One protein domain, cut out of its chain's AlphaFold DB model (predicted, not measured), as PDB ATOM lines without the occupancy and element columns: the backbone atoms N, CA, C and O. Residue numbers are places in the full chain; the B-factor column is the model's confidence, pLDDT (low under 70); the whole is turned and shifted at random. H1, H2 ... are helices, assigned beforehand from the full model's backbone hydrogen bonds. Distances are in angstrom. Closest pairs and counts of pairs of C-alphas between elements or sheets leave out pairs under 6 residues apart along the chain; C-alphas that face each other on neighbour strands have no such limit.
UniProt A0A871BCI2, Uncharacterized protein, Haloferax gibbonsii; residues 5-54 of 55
ATOM      1  N   LEU A   5     -47.847 -11.087 -31.698       81.12
ATOM      2  CA  LEU A   5     -49.245 -11.117 -31.256       81.12
ATOM      3  C   LEU A   5     -49.751  -9.757 -30.743       81.12
ATOM      4  O   LEU A   5     -50.920  -9.425 -30.915       81.12
ATOM      5  N   VAL A   6     -48.880  -8.958 -30.118       84.38
ATOM      6  CA  VAL A   6     -49.238  -7.621 -29.615       84.38
ATOM      7  C   VAL A   6     -49.327  -6.620 -30.765       84.38
ATOM      8  O   VAL A   6     -50.207  -5.760 -30.771       84.38
ATOM      9  N   VAL A   7     -48.429  -6.740 -31.746       84.50
ATOM     10  CA  VAL A   7     -48.419  -5.876 -32.932       84.50
ATOM     11  C   VAL A   7     -49.664  -6.124 -33.782       84.50
ATOM     12  O   VAL A   7     -50.330  -5.157 -34.141       84.50
ATOM     13  N   ASP A   8     -50.028  -7.386 -34.022       86.00
ATOM     14  CA  ASP A   8     -51.246  -7.737 -34.770       86.00
ATOM     15  C   ASP A   8     -52.510  -7.211 -34.081       86.00
ATOM     16  O   ASP A   8     -53.340  -6.574 -34.724       86.00
ATOM     17  N   GLY A   9     -52.627  -7.375 -32.757       85.94
ATOM     18  CA  GLY A   9     -53.782  -6.864 -32.010       85.94
ATOM     19  C   GLY A   9     -53.928  -5.337 -32.073       85.94
ATOM     20  O   GLY A   9     -55.043  -4.818 -32.141       85.94
ATOM     21  N   LEU A  10     -52.812  -4.601 -32.092       84.81
ATOM     22  CA  LEU A  10     -52.820  -3.148 -32.285       84.81
ATOM     23  C   LEU A  10     -53.219  -2.758 -33.710       84.81
ATOM     24  O   LEU A  10     -53.993  -1.817 -33.887       84.81
ATOM     25  N   VAL A  11     -52.702  -3.463 -34.717       86.56
ATOM     26  CA  VAL A  11     -53.028  -3.204 -36.124       86.56
ATOM     27  C   VAL A  11     -54.508  -3.464 -36.389       86.56
ATOM     28  O   VAL A  11     -55.152  -2.609 -36.991       86.56
ATOM     29  N   ASP A  12     -55.073  -4.554 -35.869       86.94
ATOM     30  CA  ASP A  12     -56.504  -4.857 -35.990       86.94
ATOM     31  C   ASP A  12     -57.380  -3.806 -35.297       86.94
ATOM     32  O   ASP A  12     -58.397  -3.379 -35.844       86.94
ATOM     33  N   PHE A  13     -56.975  -3.321 -34.120       83.00
ATOM     34  CA  PHE A  13     -57.702  -2.260 -33.418       83.00
ATOM     35  C   PHE A  13     -57.718  -0.940 -34.205       83.00
ATOM     36  O   PHE A  13     -58.750  -0.261 -34.278       83.00
ATOM     37  N   LEU A  14     -56.580  -0.580 -34.807       83.62
ATOM     38  CA  LEU A  14     -56.453   0.598 -35.661       83.62
ATOM     39  C   LEU A  14     -57.262   0.421 -36.954       83.62
ATOM     40  O   LEU A  14     -58.056   1.292 -37.303       83.62
ATOM     41  N   ALA A  15     -57.126  -0.719 -37.633       83.12
ATOM     42  CA  ALA A  15     -57.836  -1.023 -38.874       83.12
ATOM     43  C   ALA A  15     -59.359  -1.121 -38.679       83.12
ATOM     44  O   ALA A  15     -60.119  -0.703 -39.552       83.12
ATOM     45  N   GLY A  16     -59.813  -1.597 -37.516       87.69
ATOM     46  CA  GLY A  16     -61.228  -1.677 -37.153       87.69
ATOM     47  C   GLY A  16     -61.904  -0.318 -36.937       87.69
ATOM     48  O   GLY A  16     -63.128  -0.235 -37.002       87.69
ATOM     49  N   ASN A  17     -61.135   0.759 -36.723       88.50
ATOM     50  CA  ASN A  17     -61.654   2.105 -36.467       88.50
ATOM     51  C   ASN A  17     -61.105   3.125 -37.484       88.50
ATOM     52  O   ASN A  17     -60.288   3.984 -37.131       88.50
ATOM     53  N   PRO A  18     -61.592   3.107 -38.741       85.81
ATOM     54  CA  PRO A  18     -61.087   3.975 -39.809       85.81
ATOM     55  C   PRO A  18     -61.219   5.471 -39.488       85.81
ATOM     56  O   PRO A  18     -60.390   6.273 -39.912       85.81
ATOM     57  N   VAL A  19     -62.219   5.856 -38.687       93.19
ATOM     58  CA  VAL A  19     -62.400   7.238 -38.213       93.19
ATOM     59  C   VAL A  19     -61.271   7.660 -37.269       93.19
ATOM     60  O   VAL A  19     -60.745   8.762 -37.404       93.19
ATOM     61  N   PHE A  20     -60.871   6.790 -36.339       88.50
ATOM     62  CA  PHE A  20     -59.781   7.070 -35.405       88.50
ATOM     63  C   PHE A  20     -58.448   7.210 -36.145       88.50
ATOM     64  O   PHE A  20     -57.716   8.171 -35.916       88.50
ATOM     65  N   VAL A  21     -58.170   6.303 -37.089       92.88
ATOM     66  CA  VAL A  21     -56.977   6.380 -37.946       92.88
ATOM     67  C   VAL A  21     -56.987   7.659 -38.779       92.88
ATOM     68  O   VAL A  21     -55.983   8.367 -38.816       92.88
ATOM     69  N   GLY A  22     -58.121   8.005 -39.393       94.00
ATOM     70  CA  GLY A  22     -58.272   9.246 -40.151       94.00
ATOM     71  C   GLY A  22     -58.017  10.491 -39.300       94.00
ATOM     72  O   GLY A  22     -57.280  11.378 -39.725       94.00
ATOM     73  N   LEU A  23     -58.558  10.538 -38.077       94.50
ATOM     74  CA  LEU A  23     -58.329  11.629 -37.127       94.50
ATOM     75  C   LEU A  23     -56.857  11.715 -36.705       94.50
ATOM     76  O   LEU A  23     -56.299  12.807 -36.661       94.50
ATOM     77  N   LEU A  24     -56.219  10.575 -36.423       93.69
ATOM     78  CA  LEU A  24     -54.810  10.507 -36.041       93.69
ATOM     79  C   LEU A  24     -53.913  11.044 -37.162       93.69
ATOM     80  O   LEU A  24     -53.063  11.899 -36.919       93.69
ATOM     81  N   VAL A  25     -54.143  10.591 -38.397       95.69
ATOM     82  CA  VAL A  25     -53.425  11.071 -39.585       95.69
ATOM     83  C   VAL A  25     -53.685  12.559 -39.806       95.69
ATOM     84  O   VAL A  25     -52.742  13.309 -40.048       95.69
ATOM     85  N   ALA A  26     -54.933  13.013 -39.675       96.31
ATOM     86  CA  ALA A  26     -55.286  14.423 -39.806       96.31
ATOM     87  C   ALA A  26     -54.600  15.289 -38.744       96.31
ATOM     88  O   ALA A  26     -54.092  16.352 -39.078       96.31
ATOM     89  N   LEU A  27     -54.526  14.832 -37.491       96.12
ATOM     90  CA  LEU A  27     -53.824  15.523 -36.411       96.12
ATOM     91  C   LEU A  27     -52.322  15.606 -36.694       96.12
ATOM     92  O   LEU A  27     -51.732  16.675 -36.562       96.12
ATOM     93  N   LEU A  28     -51.706  14.500 -37.120       96.00
ATOM     94  CA  LEU A  28     -50.296  14.465 -37.516       96.00
ATOM     95  C   LEU A  28     -50.013  15.437 -38.661       96.00
ATOM     96  O   LEU A  28     -49.080  16.232 -38.568       96.00
ATOM     97  N   LEU A  29     -50.837  15.418 -39.710       95.69
ATOM     98  CA  LEU A  29     -50.735  16.357 -40.824       95.69
ATOM     99  C   LEU A  29     -50.967  17.792 -40.369       95.69
ATOM    100  O   LEU A  29     -50.241  18.677 -40.801       95.69
ATOM    101  N   PHE A  30     -51.929  18.033 -39.485       95.88
ATOM    102  CA  PHE A  30     -52.221  19.359 -38.960       95.88
ATOM    103  C   PHE A  30     -51.037  19.922 -38.174       95.88
ATOM    104  O   PHE A  30     -50.618  21.048 -38.425       95.88
ATOM    105  N   VAL A  31     -50.446  19.132 -37.274       94.69
ATOM    106  CA  VAL A  31     -49.242  19.524 -36.528       94.69
ATOM    107  C   VAL A  31     -48.062  19.717 -37.473       94.69
ATOM    108  O   VAL A  31     -47.332  20.693 -37.338       94.69
ATOM    109  N   PHE A  32     -47.884  18.839 -38.460       94.31
ATOM    110  CA  PHE A  32     -46.814  18.948 -39.449       94.31
ATOM    111  C   PHE A  32     -46.947  20.217 -40.298       94.31
ATOM    112  O   PHE A  32     -45.995  20.982 -40.447       94.31
ATOM    113  N   PHE A  33     -48.144  20.479 -40.813       92.19
ATOM    114  CA  PHE A  33     -48.448  21.656 -41.616       92.19
ATOM    115  C   PHE A  33     -48.360  22.932 -40.778       92.19
ATOM    116  O   PHE A  33     -47.771  23.916 -41.216       92.19
ATOM    117  N   GLY A  34     -48.859  22.892 -39.541       91.50
ATOM    118  CA  GLY A  34     -48.713  23.956 -38.555       91.50
ATOM    119  C   GLY A  34     -47.249  24.239 -38.235       91.50
ATOM    120  O   GLY A  34     -46.841  25.393 -38.253       91.50
ATOM    121  N   TYR A  35     -46.422  23.214 -38.036       88.12
ATOM    122  CA  TYR A  35     -44.986  23.367 -37.802       88.12
ATOM    123  C   TYR A  35     -44.261  23.935 -39.024       88.12
ATOM    124  O   TYR A  35     -43.416  24.810 -38.870       88.12
ATOM    125  N   LEU A  36     -44.602  23.501 -40.243       86.12
ATOM    126  CA  LEU A  36     -44.047  24.081 -41.468       86.12
ATOM    127  C   LEU A  36     -44.453  25.543 -41.642       86.12
ATOM    128  O   LEU A  36     -43.609  26.364 -41.999       86.12
ATOM    129  N   LEU A  37     -45.714  25.874 -41.365       84.88
ATOM    130  CA  LEU A  37     -46.232  27.238 -41.409       84.88
ATOM    131  C   LEU A  37     -45.529  28.113 -40.370       84.88
ATOM    132  O   LEU A  37     -45.017  29.174 -40.704       84.88
ATOM    133  N   VAL A  38     -45.433  27.641 -39.129       85.69
ATOM    134  CA  VAL A  38     -44.726  28.323 -38.043       85.69
ATOM    135  C   VAL A  38     -43.257  28.489 -38.401       85.69
ATOM    136  O   VAL A  38     -42.748  29.595 -38.316       85.69
ATOM    137  N   ARG A  39     -42.576  27.449 -38.890       82.88
ATOM    138  CA  ARG A  39     -41.184  27.537 -39.346       82.88
ATOM    139  C   ARG A  39     -41.026  28.546 -40.482       82.88
ATOM    140  O   ARG A  39     -40.075  29.315 -40.462       82.88
ATOM    141  N   ARG A  40     -41.947  28.573 -41.450       72.81
ATOM    142  CA  ARG A  40     -41.969  29.536 -42.563       72.81
ATOM    143  C   ARG A  40     -42.146  30.971 -42.057       72.81
ATOM    144  O   ARG A  40     -41.406  31.848 -42.488       72.81
ATOM    145  N   THR A  41     -43.082  31.198 -41.140       76.88
ATOM    146  CA  THR A  41     -43.353  32.517 -40.552       76.88
ATOM    147  C   THR A  41     -42.215  32.967 -39.636       76.88
ATOM    148  O   THR A  41     -41.786  34.110 -39.711       76.88
ATOM    149  N   LEU A  42     -41.674  32.065 -38.814       69.44
ATOM    150  CA  LEU A  42     -40.552  32.343 -37.921       69.44
ATOM    151  C   LEU A  42     -39.255  32.613 -38.686       69.44
ATOM    152  O   LEU A  42     -38.532  33.503 -38.271       69.44
ATOM    153  N   LEU A  43     -38.972  31.917 -39.796       64.44
ATOM    154  CA  LEU A  43     -37.814  32.216 -40.656       64.44
ATOM    155  C   LEU A  43     -37.928  33.599 -41.312       64.44
ATOM    156  O   LEU A  43     -36.964  34.357 -41.313       64.44
ATOM    157  N   GLY A  44     -39.118  33.952 -41.810       63.06
ATOM    158  CA  GLY A  44     -39.358  35.286 -42.371       63.06
ATOM    159  C   GLY A  44     -39.264  36.407 -41.328       63.06
ATOM    160  O   GLY A  44     -38.842  37.512 -41.649       63.06
ATOM    161  N   LEU A  45     -39.617  36.131 -40.068       63.19
ATOM    162  CA  LEU A  45     -39.437  37.081 -38.968       63.19
ATOM    163  C   LEU A  45     -37.997  37.101 -38.440       63.19
ATOM    164  O   LEU A  45     -37.509  38.172 -38.092       63.19
ATOM    165  N   SER A  46     -37.297  35.963 -38.390       61.78
ATOM    166  CA  SER A  46     -35.919  35.895 -37.890       61.78
ATOM    167  C   SER A  46     -34.950  36.690 -38.757       61.78
ATOM    168  O   SER A  46     -34.052  37.317 -38.208       61.78
ATOM    169  N   GLU A  47     -35.166  36.735 -40.078       60.28
ATOM    170  CA  GLU A  47     -34.405  37.622 -40.974       60.28
ATOM    171  C   GLU A  47     -34.572  39.102 -40.575       60.28
ATOM    172  O   GLU A  47     -33.594  39.838 -40.511       60.28
ATOM    173  N   GLY A  48     -35.779  39.534 -40.188       60.06
ATOM    174  CA  GLY A  48     -36.015  40.899 -39.696       60.06
ATOM    175  C   GLY A  48     -35.431  41.191 -38.304       60.06
ATOM    176  O   GLY A  48     -35.080  42.336 -38.012       60.06
ATOM    177  N   TYR A  49     -35.304  40.180 -37.437       57.28
ATOM    178  CA  TYR A  49     -34.707  40.329 -36.102       57.28
ATOM    179  C   TYR A  49     -33.175  40.460 -36.144       57.28
ATOM    180  O   TYR A  49     -32.615  41.204 -35.336       57.28
ATOM    181  N   ASP A  50     -32.500  39.789 -37.083       62.19
ATOM    182  CA  ASP A  50     -31.044  39.912 -37.261       62.19
ATOM    183  C   ASP A  50     -30.645  41.289 -37.822       62.19
ATOM    184  O   ASP A  50     -29.648  41.874 -37.389       62.19
ATOM    185  N   GLU A  51     -31.470  41.873 -38.695       61.09
ATOM    186  CA  GLU A  51     -31.257  43.226 -39.228       61.09
ATOM    187  C   GLU A  51     -31.411  44.311 -38.141       61.09
ATOM    188  O   GLU A  51     -30.673  45.299 -38.120       61.09
ATOM    189  N   ALA A  52     -32.329  44.116 -37.184       58.22
ATOM    190  CA  ALA A  52     -32.550  45.040 -36.068       58.22
ATOM    191  C   ALA A  52     -31.430  45.001 -35.014       58.22
ATOM    192  O   ALA A  52     -31.202  45.996 -34.330       58.22
ATOM    193  N   ARG A  53     -30.707  43.880 -34.885       58.12
ATOM    194  CA  ARG A  53     -29.611  43.721 -33.915       58.12
ATOM    195  C   ARG A  53     -28.283  44.341 -34.370       58.12
ATOM    196  O   ARG A  53     -27.366  44.474 -33.561       58.12
ATOM    197  N   ARG A  54     -28.160  44.708 -35.649       60.91
ATOM    198  CA  ARG A  54     -26.960  45.347 -36.217       60.91
ATOM    199  C   ARG A  54     -26.963  46.882 -36.190       60.91
ATOM    200  O   ARG A  54     -25.980  47.466 -36.645       60.91
TER     201      ARG A  54
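What this domain is: This is residues 5 to 54 of the 55 residues of an uncharacterized protein of Haloferax gibbonsii (UniProt A0A871BCI2). One very long helix, H2, makes nearly the whole length of the domain, and a short helix, H1, turns off from its first end at about a right angle, giving an L with one long and one short arm. The two meet only at the corner, and most of both arms stands free. The printed part has 50 residues, 48 of them in two named helices in the order H1, H2, with no named strand; the class is all helix. The whole is extended, with a radius of gyration of the C-alphas of 19.5 A and spans of 61 by 21 by 7 A.

How they stand to each other: H2, residues 18 to 53, is the longest helix and has a kink of 25 degrees near residue 45. H1, residues 5 to 16, and H2 only just touch, with 3 pairs of C-alphas within 8 A, and they touch only at the corner by their link. H1 touches H2 with residues 14 to 15 alone, and H2 touches H1 with residues 20 to 21 alone. The closest C-alphas of the two, those of Leu 14 and Val 21, are 6.2 A apart. Their lines are about perpendicular, at 89 degrees, and their centres are 30.7 A apart. In H1 every O i to N i+4 pair is within hydrogen-bond range; in H2 31 of 32 are.

Where its parts are: H2 runs 51.0 A from C-alpha 18 at (-61.087, 3.975, -39.809) to C-alpha 53 at (-29.611, 43.721, -33.915). H1 measures 16.4 A from its first to its last C-alpha and begins with C-alpha 5 at (-49.245, -11.117, -31.256).

The domain as a whole: The two C-alphas farthest apart, those of Leu 5 and Arg 54, are 60.9 A apart. The link from H1 to H2 is tight, with 1 residue, Asn 17. The printed part has no cut. Mean pLDDT of the printed part is 81.5, and residues 42 to 54 are under 70.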